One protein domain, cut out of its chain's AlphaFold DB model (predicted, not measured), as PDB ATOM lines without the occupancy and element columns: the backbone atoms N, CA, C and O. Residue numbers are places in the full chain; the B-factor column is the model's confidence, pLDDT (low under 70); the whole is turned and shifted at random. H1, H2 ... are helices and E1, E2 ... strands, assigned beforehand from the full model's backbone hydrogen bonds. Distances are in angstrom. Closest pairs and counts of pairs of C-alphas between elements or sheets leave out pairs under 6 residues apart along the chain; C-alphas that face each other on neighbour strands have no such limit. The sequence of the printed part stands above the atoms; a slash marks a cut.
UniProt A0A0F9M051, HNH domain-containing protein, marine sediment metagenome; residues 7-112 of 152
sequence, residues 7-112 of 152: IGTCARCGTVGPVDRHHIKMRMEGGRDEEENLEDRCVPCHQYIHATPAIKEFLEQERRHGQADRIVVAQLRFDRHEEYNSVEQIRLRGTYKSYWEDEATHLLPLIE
ATOM      1  N   ILE A   7     283.509 263.828 329.281       93.75
ATOM      2  CA  ILE A   7     282.881 263.939 327.961       93.75
ATOM      3  C   ILE A   7     282.563 265.412 327.695       93.75
ATOM      4  O   ILE A   7     281.947 266.073 328.530       93.75
ATOM      5  N   GLY A   8     282.995 265.921 326.548       94.44
ATOM      6  CA  GLY A   8     282.804 267.308 326.144       94.44
ATOM      7  C   GLY A   8     283.033 267.502 324.650       94.44
ATOM      8  O   GLY A   8     283.261 266.543 323.910       94.44
ATOM      9  N   THR A   9     282.970 268.753 324.209       95.31
ATOM     10  CA  THR A   9     283.199 269.133 322.812       95.31
ATOM     11  C   THR A   9     284.590 269.727 322.682       95.31
ATOM     12  O   THR A   9     284.920 270.691 323.363       95.31
ATOM     13  N   CYS A  10     285.415 269.179 321.792       94.12
ATOM     14  CA  CYS A  10     286.738 269.734 321.549       94.12
ATOM     15  C   CYS A  10     286.635 271.147 320.960       94.12
ATOM     16  O   CYS A  10     286.115 271.319 319.861       94.12
ATOM     17  N   ALA A  11     287.252 272.134 321.606       95.12
ATOM     18  CA  ALA A  11     287.279 273.517 321.136       95.12
ATOM     19  C   ALA A  11     287.980 273.695 319.773       95.12
ATOM     20  O   ALA A  11     287.850 274.737 319.145       95.12
ATOM     21  N   ARG A  12     288.783 272.713 319.314       92.31
ATOM     22  CA  ARG A  12     289.550 272.820 318.052       92.31
ATOM     23  C   ARG A  12     288.770 272.238 316.895       92.31
ATOM     24  O   ARG A  12     288.544 272.893 315.890       92.31
ATOM     25  N   CYS A  13     288.409 270.968 317.037       89.75
ATOM     26  CA  CYS A  13     287.802 270.199 315.969       89.75
ATOM     27  C   CYS A  13     286.312 269.944 316.196       89.75
ATOM     28  O   CYS A  13     285.706 269.232 315.410       89.75
ATOM     29  N   GLY A  14     285.683 270.457 317.251       90.88
ATOM     30  CA  GLY A  14     284.246 270.293 317.505       90.88
ATOM     31  C   GLY A  14     283.777 268.850 317.727       90.88
ATOM     32  O   GLY A  14     282.579 268.607 317.785       90.88
ATOM     33  N   THR A  15     284.687 267.877 317.821       89.25
ATOM     34  CA  THR A  15     284.318 266.477 318.072       89.25
ATOM     35  C   THR A  15     283.806 266.333 319.499       89.25
ATOM     36  O   THR A  15     284.439 266.838 320.429       89.25
ATOM     37  N   VAL A  16     282.685 265.633 319.663       92.69
ATOM     38  CA  VAL A  16     282.096 265.311 320.967       92.69
ATOM     39  C   VAL A  16     282.640 263.967 321.442       92.69
ATOM     40  O   VAL A  16     282.605 262.988 320.699       92.69
ATOM     41  N   GLY A  17     283.154 263.904 322.668       91.44
ATOM     42  CA  GLY A  17     283.711 262.675 323.231       91.44
ATOM     43  C   GLY A  17     284.632 262.929 324.425       91.44
ATOM     44  O   GLY A  17     284.531 263.977 325.060       91.44
ATOM     45  N   PRO A  18     285.530 261.983 324.751       92.19
ATOM     46  CA  PRO A  18     286.533 262.163 325.796       92.19
ATOM     47  C   PRO A  18     287.461 263.354 325.519       92.19
ATOM     48  O   PRO A  18     288.150 263.396 324.493       92.19
ATOM     49  N   VAL A  19     287.521 264.292 326.461       94.44
ATOM     50  CA  VAL A  19     288.345 265.504 326.394       94.44
ATOM     51  C   VAL A  19     289.290 265.614 327.588       94.44
ATOM     52  O   VAL A  19     289.023 265.098 328.676       94.44
ATOM     53  N   ASP A  20     290.408 266.297 327.356       92.94
ATOM     54  CA  ASP A  20     291.343 266.772 328.369       92.94
ATOM     55  C   ASP A  20     291.252 268.302 328.445       92.94
ATOM     56  O   ASP A  20     291.073 268.958 327.416       92.94
ATOM     57  N   ARG A  21     291.430 268.873 329.643       93.56
ATOM     58  CA  ARG A  21     291.586 270.324 329.783       93.56
ATOM     59  C   ARG A  21     293.004 270.737 329.418       93.56
ATOM     60  O   ARG A  21     293.968 270.194 329.960       93.56
ATOM     61  N   HIS A  22     293.101 271.714 328.537       92.94
ATOM     62  CA  HIS A  22     294.339 272.344 328.121       92.94
ATOM     63  C   HIS A  22     294.389 273.782 328.633       92.94
ATOM     64  O   HIS A  22     293.381 274.482 328.589       92.94
ATOM     65  N   HIS A  23     295.556 274.221 329.100       94.56
ATOM     66  CA  HIS A  23     295.791 275.614 329.462       94.56
ATOM     67  C   HIS A  23     296.091 276.448 328.217       94.56
ATOM     68  O   HIS A  23     297.111 276.212 327.579       94.56
ATOM     69  N   ILE A  24     295.259 277.447 327.916       92.62
ATOM     70  CA  ILE A  24     295.468 278.372 326.787       92.62
ATOM     71  C   ILE A  24     296.801 279.110 326.950       92.62
ATOM     72  O   ILE A  24     297.597 279.199 326.019       92.62
ATOM     73  N   LYS A  25     297.054 279.613 328.160       91.56
ATOM     74  CA  LYS A  25     298.347 280.124 328.605       91.56
ATOM     75  C   LYS A  25     298.989 279.100 329.527       91.56
ATOM     76  O   LYS A  25     298.423 278.776 330.575       91.56
ATOM     77  N   MET A  26     300.175 278.616 329.170       88.75
ATOM     78  CA  MET A  26     300.841 277.551 329.919       88.75
ATOM     79  C   MET A  26     301.221 278.015 331.330       88.75
ATOM     80  O   MET A  26     301.526 279.186 331.569       88.75
ATOM     81  N   ARG A  27     301.293 277.079 332.284       86.75
ATOM     82  CA  ARG A  27     301.714 277.386 333.668       86.75
ATOM     83  C   ARG A  27     303.102 278.024 333.738       86.75
ATOM     84  O   ARG A  27     303.304 278.951 334.515       86.75
ATOM     85  N   MET A  28     304.034 277.575 332.894       84.94
ATOM     86  CA  MET A  28     305.385 278.149 332.807       84.94
ATOM     87  C   MET A  28     305.397 279.614 332.341       84.94
ATOM     88  O   MET A  28     306.342 280.338 332.630       84.94
ATOM     89  N   GLU A  29     304.337 280.068 331.672       87.38
ATOM     90  CA  GLU A  29     304.166 281.451 331.212       87.38
ATOM     91  C   GLU A  29     303.363 282.296 332.221       87.38
ATOM     92  O   GLU A  29     303.040 283.458 331.963       87.38
ATOM     93  N   GLY A  30     303.006 281.720 333.375       91.56
ATOM     94  CA  GLY A  30     302.173 282.348 334.400       91.56
ATOM     95  C   GLY A  30     300.669 282.127 334.214       91.56
ATOM     96  O   GLY A  30     299.876 282.895 334.757       91.56
ATOM     97  N   GLY A  31     300.260 281.127 333.429       92.31
ATOM     98  CA  GLY A  31     298.862 280.708 333.334       92.31
ATOM     99  C   GLY A  31     298.352 280.054 334.621       92.31
ATOM    100  O   GLY A  31     299.067 279.280 335.262       92.31
ATOM    101  N   ARG A  32     297.108 280.364 334.996       93.94
ATOM    102  CA  ARG A  32     296.429 279.847 336.196       93.94
ATOM    103  C   ARG A  32     295.352 278.825 335.826       93.94
ATOM    104  O   ARG A  32     294.976 278.716 334.662       93.94
ATOM    105  N   ASP A  33     294.860 278.081 336.813       93.88
ATOM    106  CA  ASP A  33     293.787 277.083 336.653       93.88
ATOM    107  C   ASP A  33     292.377 277.723 336.648       93.88
ATOM    108  O   ASP A  33     291.438 277.182 337.229       93.88
ATOM    109  N   GLU A  34     292.246 278.894 336.029       95.12
ATOM    110  CA  GLU A  34     290.991 279.642 335.862       95.12
ATOM    111  C   GLU A  34     290.239 279.100 334.635       95.12
ATOM    112  O   GLU A  34     290.886 278.738 333.651       95.12
ATOM    113  N   GLU A  35     288.902 279.011 334.669       94.50
ATOM    114  CA  GLU A  35     288.151 278.392 333.557       94.50
ATOM    115  C   GLU A  35     288.310 279.155 332.241       94.50
ATOM    116  O   GLU A  35     288.319 278.554 331.175       94.50
ATOM    117  N   GLU A  36     288.533 280.463 332.295       95.12
ATOM    118  CA  GLU A  36     288.818 281.293 331.127       95.12
ATOM    119  C   GLU A  36     290.166 280.948 330.474       95.12
ATOM    120  O   GLU A  36     290.372 281.223 329.293       95.12
ATOM    121  N   ASN A  37     291.091 280.351 331.232       96.00
ATOM    122  CA  ASN A  37     292.392 279.894 330.747       96.00
ATOM    123  C   ASN A  37     292.389 278.402 330.384       96.00
ATOM    124  O   ASN A  37     293.442 277.837 330.078       96.00
ATOM    125  N   LEU A  38     291.237 277.739 330.451       94.81
ATOM    126  CA  LEU A  38     291.113 276.311 330.238       94.81
ATOM    127  C   LEU A  38     290.160 276.027 329.087       94.81
ATOM    128  O   LEU A  38     289.091 276.609 328.958       94.81
ATOM    129  N   GLU A  39     290.542 275.081 328.243       95.75
ATOM    130  CA  GLU A  39     289.707 274.648 327.132       95.75
ATOM    131  C   GLU A  39     289.699 273.128 327.011       95.75
ATOM    132  O   GLU A  39     290.708 272.451 327.220       95.75
ATOM    133  N   ASP A  40     288.547 272.579 326.639       96.25
ATOM    134  CA  ASP A  40     288.430 271.157 326.360       96.25
ATOM    135  C   ASP A  40     289.009 270.846 324.983       96.25
ATOM    136  O   ASP A  40     288.585 271.374 323.948       96.25
ATOM    137  N   ARG A  41     289.949 269.911 324.934       93.69
ATOM    138  CA  ARG A  41     290.478 269.381 323.682       93.69
ATOM    139  C   ARG A  41     290.344 267.867 323.686       93.69
ATOM    140  O   ARG A  41     290.610 267.208 324.688       93.69
ATOM    141  N   CYS A  42     289.944 267.285 322.557       89.88
ATOM    142  CA  CYS A  42     290.073 265.841 322.397       89.88
ATOM    143  C   CYS A  42     291.562 265.468 322.474       89.88
ATOM    144  O   CYS A  42     292.426 266.293 322.165       89.88
ATOM    145  N   VAL A  43     291.862 264.227 322.865       85.25
ATOM    146  CA  VAL A  43     293.253 263.746 323.011       85.25
ATOM    147  C   VAL A  43     294.109 264.071 321.782       85.25
ATOM    148  O   VAL A  43     295.204 264.604 321.966       85.25
ATOM    149  N   PRO A  44     293.596 263.874 320.549       84.25
ATOM    150  CA  PRO A  44     294.256 264.341 319.343       84.25
ATOM    151  C   PRO A  44     294.633 265.832 319.364       84.25
ATOM    152  O   PRO A  44     295.798 266.214 319.363       84.25
ATOM    153  N   CYS A  45     293.656 266.729 319.438       87.38
ATOM    154  CA  CYS A  45     293.953 268.158 319.394       87.38
ATOM    155  C   CYS A  45     294.821 268.625 320.571       87.38
ATOM    156  O   CYS A  45     295.591 269.567 320.404       87.38
ATOM    157  N   HIS A  46     294.723 267.955 321.723       88.88
ATOM    158  CA  HIS A  46     295.543 268.239 322.893       88.88
ATOM    159  C   HIS A  46     297.019 267.863 322.685       88.88
ATOM    160  O   HIS A  46     297.906 268.612 323.073       88.88
ATOM    161  N   GLN A  47     297.319 266.733 322.044       84.69
ATOM    162  CA  GLN A  47     298.709 266.363 321.754       84.69
ATOM    163  C   GLN A  47     299.339 267.280 320.698       84.69
ATOM    164  O   GLN A  47     300.490 267.677 320.861       84.69
ATOM    165  N   TYR A  48     298.583 267.658 319.661       86.56
ATOM    166  CA  TYR A  48     299.046 268.609 318.643       86.56
ATOM    167  C   TYR A  48     299.509 269.935 319.261       86.56
ATOM    168  O   TYR A  48     300.613 270.390 318.977       86.56
ATOM    169  N   ILE A  49     298.703 270.530 320.150       88.38
ATOM    170  CA  ILE A  49     299.006 271.862 320.697       88.38
ATOM    171  C   ILE A  49     300.271 271.869 321.569       88.38
ATOM    172  O   ILE A  49     300.947 272.889 321.652       88.38
ATOM    173  N   HIS A  50     300.645 270.725 322.153       85.25
ATOM    174  CA  HIS A  50     301.920 270.562 322.865       85.25
ATOM    175  C   HIS A  50     303.110 270.301 321.933       85.25
ATOM    176  O   HIS A  50     304.244 270.614 322.286       85.25
ATOM    177  N   ALA A  51     302.882 269.738 320.747       83.12
ATOM    178  CA  ALA A  51     303.943 269.438 319.790       83.12
ATOM    179  C   ALA A  51     304.393 270.671 318.992       83.12
ATOM    180  O   ALA A  51     305.591 270.850 318.756       83.12
ATOM    181  N   THR A  52     303.460 271.546 318.603       84.69
ATOM    182  CA  THR A  52     303.753 272.732 317.783       84.69
ATOM    183  C   THR A  52     304.829 273.647 318.398       84.69
ATOM    184  O   THR A  52     305.748 274.026 317.664       84.69
ATOM    185  N   PRO A  53     304.793 274.003 319.703       85.12
ATOM    186  CA  PRO A  53     305.827 274.836 320.320       85.12
ATOM    187  C   PRO A  53     307.220 274.201 320.265       85.12
ATOM    188  O   PRO A  53     308.174 274.878 319.895       85.12
ATOM    189  N   ALA A  54     307.332 272.896 320.532       82.50
ATOM    190  CA  ALA A  54     308.610 272.184 320.501       82.50
ATOM    191  C   ALA A  54     309.237 272.175 319.093       82.50
ATOM    192  O   ALA A  54     310.440 272.379 318.940       82.50
ATOM    193  N   ILE A  55     308.423 271.994 318.043       82.12
ATOM    194  CA  ILE A  55     308.906 272.051 316.653       82.12
ATOM    195  C   ILE A  55     309.372 273.472 316.298       82.12
ATOM    196  O   ILE A  55     310.400 273.631 315.636       82.12
ATOM    197  N   LYS A  56     308.648 274.508 316.749       87.31
ATOM    198  CA  LYS A  56     309.034 275.914 316.538       87.31
ATOM    199  C   LYS A  56     310.339 276.262 317.248       87.31
ATOM    200  O   LYS A  56     311.195 276.902 316.642       87.31
ATOM    201  N   GLU A  57     310.504 275.831 318.494       87.69
ATOM    202  CA  GLU A  57     311.733 276.045 319.260       87.69
ATOM    203  C   GLU A  57     312.930 275.365 318.588       87.69
ATOM    204  O   GLU A  57     313.966 276.000 318.392       87.69
ATOM    205  N   PHE A  58     312.762 274.119 318.131       84.69
ATOM    206  CA  PHE A  58     313.787 273.410 317.368       84.69
ATOM    207  C   PHE A  58     314.172 274.160 316.083       84.69
ATOM    208  O   PHE A  58     315.353 274.363 315.809       84.69
ATOM    209  N   LEU A  59     313.187 274.625 315.306       86.31
ATOM    210  CA  LEU A  59     313.436 275.407 314.094       86.31
ATOM    211  C   LEU A  59     314.210 276.701 314.392       86.31
ATOM    212  O   LEU A  59     315.136 277.048 313.660       86.31
ATOM    213  N   GLU A  60     313.846 277.409 315.459       89.75
ATOM    214  CA  GLU A  60     314.508 278.649 315.863       89.75
ATOM    215  C   GLU A  60     315.944 278.403 316.348       89.75
ATOM    216  O   GLU A  60     316.858 279.154 316.008       89.75
ATOM    217  N   GLN A  61     316.179 277.310 317.075       88.94
ATOM    218  CA  GLN A  61     317.522 276.895 317.467       88.94
ATOM    219  C   GLN A  61     318.406 276.617 316.241       88.94
ATOM    220  O   GLN A  61     319.531 277.114 316.161       88.94
ATOM    221  N   GLU A  62     317.890 275.884 315.253       86.88
ATOM    222  CA  GLU A  62     318.623 275.600 314.014       86.88
ATOM    223  C   GLU A  62     318.896 276.873 313.195       86.88
ATOM    224  O   GLU A  62     319.977 277.015 312.613       86.88
ATOM    225  N   ARG A  63     317.973 277.849 313.209       89.19
ATOM    226  CA  ARG A  63     318.192 279.182 312.617       89.19
ATOM    227  C   ARG A  63     319.345 279.922 313.282       89.19
ATOM    228  O   ARG A  63     320.198 280.449 312.571       89.19
ATOM    229  N   ARG A  64     319.424 279.909 314.616       90.94
ATOM    230  CA  ARG A  64     320.534 280.527 315.368       90.94
ATOM    231  C   ARG A  64     321.878 279.874 315.068       90.94
ATOM    232  O   ARG A  64     322.888 280.566 315.017       90.94
ATOM    233  N   HIS A  65     321.900 278.561 314.845       89.81
ATOM    234  CA  HIS A  65     323.120 277.840 314.476       89.81
ATOM    235  C   HIS A  65     323.543 278.053 313.013       89.81
ATOM    236  O   HIS A  65     324.662 277.693 312.647       89.81
ATOM    237  N   GLY A  66     322.670 278.600 312.160       86.25
ATOM    238  CA  GLY A  66     322.967 278.858 310.748       86.25
ATOM    239  C   GLY A  66     323.095 277.598 309.882       86.25
ATOM    240  O   GLY A  66     323.655 277.658 308.786       86.25
ATOM    241  N   GLN A  67     322.589 276.446 310.337       85.44
ATOM    242  CA  GLN A  67     322.685 275.179 309.602       85.44
ATOM    243  C   GLN A  67     321.560 275.067 308.566       85.44
ATOM    244  O   GLN A  67     320.498 274.505 308.821       85.44
ATOM    245  N   ALA A  68     321.785 275.637 307.378       78.50
ATOM    246  CA  ALA A  68     320.769 275.776 306.327       78.50
ATOM    247  C   ALA A  68     320.067 274.460 305.936       78.50
ATOM    248  O   ALA A  68     318.864 274.458 305.678       78.50
ATOM    249  N   ASP A  69     320.789 273.337 305.906       78.69
ATOM    250  CA  ASP A  69     320.208 272.025 305.612       78.69
ATOM    251  C   ASP A  69     319.244 271.561 306.710       78.69
ATOM    252  O   ASP A  69     318.138 271.106 306.407       78.69
ATOM    253  N   ARG A  70     319.621 271.737 307.977       79.88
ATOM    254  CA  ARG A  70     318.759 271.420 309.121       79.88
ATOM    255  C   ARG A  70     317.556 272.339 309.229       79.88
ATOM    256  O   ARG A  70     316.468 271.839 309.499       79.88
ATOM    257  N   ILE A  71     317.715 273.631 308.946       80.69
ATOM    258  CA  ILE A  71     316.605 274.594 308.911       80.69
ATOM    259  C   ILE A  71     315.549 274.143 307.900       80.69
ATOM    260  O   ILE A  71     314.366 274.118 308.225       80.69
ATOM    261  N   VAL A  72     315.956 273.736 306.693       79.81
ATOM    262  CA  VAL A  72     314.997 273.288 305.673       79.81
ATOM    263  C   VAL A  72     314.311 271.987 306.063       79.81
ATOM    264  O   VAL A  72     313.106 271.849 305.859       79.81
ATOM    265  N   VAL A  73     315.037 271.046 306.670       79.62
ATOM    266  CA  VAL A  73     314.407 269.840 307.217       79.62
ATOM    267  C   VAL A  73     313.414 270.212 308.317       79.62
ATOM    268  O   VAL A  73     312.275 269.766 308.250       79.62
ATOM    269  N   ALA A  74     313.796 271.041 309.288       79.31
ATOM    270  CA  ALA A  74     312.936 271.473 310.389       79.31
ATOM    271  C   ALA A  74     311.673 272.197 309.894       79.31
ATOM    272  O   ALA A  74     310.578 271.883 310.354       79.31
ATOM    273  N   GLN A  75     311.809 273.088 308.907       83.88
ATOM    274  CA  GLN A  75     310.679 273.766 308.271       83.88
ATOM    275  C   GLN A  75     309.750 272.755 307.592       83.88
ATOM    276  O   GLN A  75     308.556 272.753 307.862       83.88
ATOM    277  N   LEU A  76     310.297 271.812 306.818       82.38
ATOM    278  CA  LEU A  76     309.502 270.745 306.210       82.38
ATOM    279  C   LEU A  76     308.763 269.908 307.264       82.38
ATOM    280  O   LEU A  76     307.621 269.513 307.048       82.38
ATOM    281  N   ARG A  77     309.395 269.620 308.411       80.75
ATOM    282  CA  ARG A  77     308.733 268.902 309.510       80.75
ATOM    283  C   ARG A  77     307.555 269.694 310.068       80.75
ATOM    284  O   ARG A  77     306.522 269.089 310.338       80.75
ATOM    285  N   PHE A  78     307.723 271.002 310.239       83.88
ATOM    286  CA  PHE A  78     306.669 271.898 310.701       83.88
ATOM    287  C   PHE A  78     305.503 271.939 309.708       83.88
ATOM    288  O   PHE A  78     304.370 271.667 310.093       83.88
ATOM    289  N   ASP A  79     305.792 272.154 308.424       84.00
ATOM    290  CA  ASP A  79     304.772 272.237 307.375       84.00
ATOM    291  C   ASP A  79     303.968 270.930 307.278       84.00
ATOM    292  O   ASP A  79     302.737 270.947 307.244       84.00
ATOM    293  N   ARG A  80     304.648 269.774 307.335       82.62
ATOM    294  CA  ARG A  80     303.981 268.461 307.361       82.62
ATOM    295  C   ARG A  80     303.153 268.250 308.622       82.62
ATOM    296  O   ARG A  80     302.097 267.626 308.554       82.62
ATOM    297  N   HIS A  81     303.624 268.722 309.774       84.31
ATOM    298  CA  HIS A  81     302.861 268.625 311.013       84.31
ATOM    299  C   HIS A  81     301.544 269.402 310.910       84.31
ATOM    300  O   HIS A  81     300.510 268.853 311.282       84.31
ATOM    301  N   GLU A  82     301.567 270.617 310.360       84.81
ATOM    302  CA  GLU A  82     300.367 271.430 310.128       84.81
ATOM    303  C   GLU A  82     299.410 270.773 309.124       84.81
ATOM    304  O   GLU A  82     298.222 270.624 309.408       84.81
ATOM    305  N   GLU A  83     299.928 270.304 307.987       83.62
ATOM    306  CA  GLU A  83     299.136 269.666 306.928       83.62
ATOM    307  C   GLU A  83     298.406 268.409 307.425       83.62
ATOM    308  O   GLU A  83     297.199 268.245 307.232       83.62
ATOM    309  N   TYR A  84     299.119 267.517 308.118       79.06
ATOM    310  CA  TYR A  84     298.550 266.256 308.589       79.06
ATOM    311  C   TYR A  84     297.655 266.392 309.816       79.06
ATOM    312  O   TYR A  84     296.849 265.494 310.068       79.06
ATOM    313  N   ASN A  85     297.796 267.477 310.572       81.50
ATOM    314  CA  ASN A  85     296.996 267.745 311.759       81.50
ATOM    315  C   ASN A  85     295.993 268.880 311.517       81.50
ATOM    316  O   ASN A  85     295.648 269.597 312.461       81.50
ATOM    317  N   SER A  86     295.498 269.025 310.282       84.56
ATOM    318  CA  SER A  86     294.311 269.835 309.992       84.56
ATOM    319  C   SER A  86     293.109 269.346 310.813       84.56
ATOM    320  O   SER A  86     293.055 268.191 311.249       84.56
ATOM    321  N   VAL A  87     292.120 270.214 311.034       84.75
ATOM    322  CA  VAL A  87     290.904 269.853 311.782       84.75
ATOM    323  C   VAL A  87     290.183 268.672 311.127       84.75
ATOM    324  O   VAL A  87     289.740 267.754 311.816       84.75
ATOM    325  N   GLU A  88     290.099 268.676 309.802       81.38
ATOM    326  CA  GLU A  88     289.459 267.651 308.980       81.38
ATOM    327  C   GLU A  88     290.202 266.321 309.097       81.38
ATOM    328  O   GLU A  88     289.587 265.288 309.364       81.38
ATOM    329  N   GLN A  89     291.532 266.351 308.969       81.38
ATOM    330  CA  GLN A  89     292.371 265.161 309.094       81.38
ATOM    331  C   GLN A  89     292.291 264.562 310.499       81.38
ATOM    332  O   GLN A  89     292.148 263.347 310.638       81.38
ATOM    333  N   ILE A  90     292.293 265.404 311.538       78.69
ATOM    334  CA  ILE A  90     292.144 264.947 312.923       78.69
ATOM    335  C   ILE A  90     290.790 264.286 313.160       78.69
ATOM    336  O   ILE A  90     290.728 263.252 313.823       78.69
ATOM    337  N   ARG A  91     289.703 264.853 312.627       73.50
ATOM    338  CA  ARG A  91     288.368 264.243 312.731       73.50
ATOM    339  C   ARG A  91     288.314 262.871 312.066       73.50
ATOM    340  O   ARG A  91     287.652 261.982 312.587       73.50
ATOM    341  N   LEU A  92     288.994 262.711 310.930       74.12
ATOM    342  CA  LEU A  92     288.958 261.481 310.147       74.12
ATOM    343  C   LEU A  92     289.771 260.345 310.783       74.12
ATOM    344  O   LEU A  92     289.329 259.200 310.759       74.12
ATOM    345  N   ARG A  93     290.962 260.644 311.321       72.00
ATOM    346  CA  ARG A  93     291.933 259.605 311.724       72.00
ATOM    347  C   ARG A  93     292.651 259.837 313.059       72.00
ATOM    348  O   ARG A  93     293.511 259.042 313.418       72.00
ATOM    349  N   GLY A  94     292.334 260.910 313.784       70.50
ATOM    350  CA  GLY A  94     293.091 261.350 314.961       70.50
ATOM    351  C   GLY A  94     294.303 262.230 314.620       70.50
ATOM    352  O   GLY A  94     294.526 262.603 313.471       70.50
ATOM    353  N   THR A  95     295.072 262.615 315.641       69.25
ATOM    354  CA  THR A  95     296.282 263.444 315.497       69.25
ATOM    355  C   THR A  95     297.498 262.541 315.522       69.25
ATOM    356  O   THR A  95     297.446 261.453 316.093       69.25
ATOM    357  N   TYR A  96     298.623 263.090 315.089       67.75
ATOM    358  CA  TYR A  96     299.927 262.568 315.461       67.75
ATOM    359  C   TYR A  96     300.662 263.547 316.354       67.75
ATOM    360  O   TYR A  96     300.704 264.745 316.059       67.75
ATOM    361  N   LYS A  97     301.297 263.026 317.410       63.88
ATOM    362  CA  LYS A  97     302.207 263.815 318.252       63.88
ATOM    363  C   LYS A  97     303.278 264.478 317.382       63.88
ATOM    364  O   LYS A  97     303.522 265.670 317.489       63.88
ATOM    365  N   SER A  98     303.839 263.732 316.435       60.50
ATOM    366  CA  SER A  98     304.480 264.287 315.248       60.50
ATOM    367  C   SER A  98     304.446 263.258 314.118       60.50
ATOM    368  O   SER A  98     304.359 262.062 314.382       60.50
ATOM    369  N   TYR A  99     304.573 263.708 312.866       57.69
ATOM    370  CA  TYR A  99     304.717 262.825 311.696       57.69
ATOM    371  C   TYR A  99     305.966 261.911 311.758       57.69
ATOM    372  O   TYR A  99     306.145 261.040 310.923       57.69
ATOM    373  N   TRP A 100     306.878 262.124 312.707       60.44
ATOM    374  CA  TRP A 100     308.145 261.387 312.769       60.44
ATOM    375  C   TRP A 100     308.218 260.439 313.963       60.44
ATOM    376  O   TRP A 100     308.904 259.424 313.888       60.44
ATOM    377  N   GLU A 101     307.514 260.760 315.048       65.94
ATOM    378  CA  GLU A 101     307.489 259.954 316.273       65.94
ATOM    379  C   GLU A 101     306.345 258.938 316.299       65.94
ATOM    380  O   GLU A 101     306.397 257.993 317.079       65.94
ATOM    381  N   ASP A 102     305.304 259.134 315.491       65.81
ATOM    382  CA  ASP A 102     304.148 258.246 315.480       65.81
ATOM    383  C   ASP A 102     304.326 257.143 314.428       65.81
ATOM    384  O   ASP A 102     304.292 257.419 313.233       65.81
ATOM    385  N   GLU A 103     304.511 255.887 314.831       64.31
ATOM    386  CA  GLU A 103     304.697 254.772 313.885       64.31
ATOM    387  C   GLU A 103     303.530 254.629 312.893       64.31
ATOM    388  O   GLU A 103     303.745 254.254 311.738       64.31
ATOM    389  N   ALA A 104     302.305 255.018 313.275       60.59
ATOM    390  CA  ALA A 104     301.153 254.979 312.375       60.59
ATOM    391  C   ALA A 104     301.293 255.956 311.191       60.59
ATOM    392  O   ALA A 104     300.605 255.814 310.179       60.59
ATOM    393  N   THR A 105     302.199 256.933 311.286       56.97
ATOM    394  CA  THR A 105     302.507 257.872 310.198       56.97
ATOM    395  C   THR A 105     303.535 257.358 309.209       56.97
ATOM    396  O   THR A 105     303.577 257.854 308.084       56.97
ATOM    397  N   HIS A 106     304.332 256.353 309.583       60.47
ATOM    398  CA  HIS A 106     305.388 255.815 308.718       60.47
ATOM    399  C   HIS A 106     304.813 255.079 307.502       60.47
ATOM    400  O   HIS A 106     305.489 254.952 306.485       60.47
ATOM    401  N   LEU A 107     303.559 254.622 307.605       53.69
ATOM    402  CA  LEU A 107     302.814 253.948 306.540       53.69
ATOM    403  C   LEU A 107     301.930 254.893 305.721       53.69
ATOM    404  O   LEU A 107     301.373 254.479 304.703       53.69
ATOM    405  N   LEU A 108     301.778 256.153 306.144       55.09
ATOM    406  CA  LEU A 108     301.106 257.138 305.306       55.09
ATOM    407  C   LEU A 108     301.963 257.362 304.064       55.09
ATOM    408  O   LEU A 108     303.186 257.481 304.204       55.09
ATOM    409  N   PRO A 109     301.357 257.446 302.865       48.47
ATOM    410  CA  PRO A 109     302.117 257.747 301.667       48.47
ATOM    411  C   PRO A 109     302.936 259.003 301.940       48.47
ATOM    412  O   PRO A 109     302.387 260.038 302.326       48.47
ATOM    413  N   LEU A 110     304.260 258.884 301.797       50.81
ATOM    414  CA  LEU A 110     305.153 260.031 301.773       50.81
ATOM    415  C   LEU A 110     304.584 260.957 300.707       50.81
ATOM    416  O   LEU A 110     304.709 260.665 299.519       50.81
ATOM    417  N   ILE A 111     303.902 262.028 301.122       53.12
ATOM    418  CA  ILE A 111     303.425 263.016 300.165       53.12
ATOM    419  C   ILE A 111     304.667 263.460 299.406       53.12
ATOM    420  O   ILE A 111     305.651 263.916 300.008       53.12
ATOM    421  N   GLU A 112     304.627 263.248 298.094       52.78
ATOM    422  CA  GLU A 112     305.725 263.559 297.199       52.78
ATOM    423  C   GLU A 112     306.203 264.990 297.491       52.78
ATOM    424  O   GLU A 112     305.377 265.904 297.596       52.78
TER     425      GLU A 112
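This is residues 7 to 112 of the 152 residues of the protein "HNH domain-containing protein" of marine sediment metagenome (UniProt A0A0F9M051). A long helical hairpin, H1 and H2, reaches out from a small twisted sheet of three strands; H1 begins at the sheet, and residues 64 to 69, at the hairpin's turn, stand free at the far end. The short H3 lies near the beginning of H1, and a tail with the tiny H4 follows. The printed part has 106 residues, with named elements of mixed class in the order E1 E2 E3 H1 H2 H3 H4; the sheet, E1 E2 E3, is a meander, each strand the antiparallel neighbour of the one before. The whole is flat, spanning 43 by 36 by 18 A, and only just compact, close to loose, with a radius of gyration of the C-alphas of 15.4 A.

E1, residues 7 to 9, forms a hairpin with E2, residues 16 to 23, with N 8 and O 17 within hydrogen-bond range at 2.9 A. E2 bends by 60 degrees at residue 19 and forms a second hairpin with E3, residues 38 to 42, where N 20 and O 41 are 2.8 A apart. H1, residues 43 to 65, is on the sheet, over E2, and only just stands up from it, rising 40.3 degrees. H1 touches H2, residues 68 to 84, at a shallow tilt of 15 degrees, opposite ways; their closest C-alphas, Leu 59 and Ala 74, are 5.4 A apart. H3, residues 87 to 93, is close to H1 but not clearly touching, with closest C-alphas Pro 44 and Ile 90 at 6.8 A. H4, residues 103 to 106, is apart from H1, H2 and H3. Every O i to N i+4 pair is within hydrogen-bond range in H2 and H3, and 16 of 19 in H1; H4 is too short for such a pair.

E1 begins at C-alpha 7 (282.881, 263.939, 327.961). E2 is 19.1 A long, E3 13.1 A, H1 34.1 A and H2 24.3 A. H4 ends at C-alpha 106 (305.388, 255.815, 308.718).

The C-alphas farthest apart, Ile 7 and Gly 66, are 46.1 A apart. The printed part has no cut, and the link E2 to E3 is long. Residues 95 to 112 have pLDDT under 70.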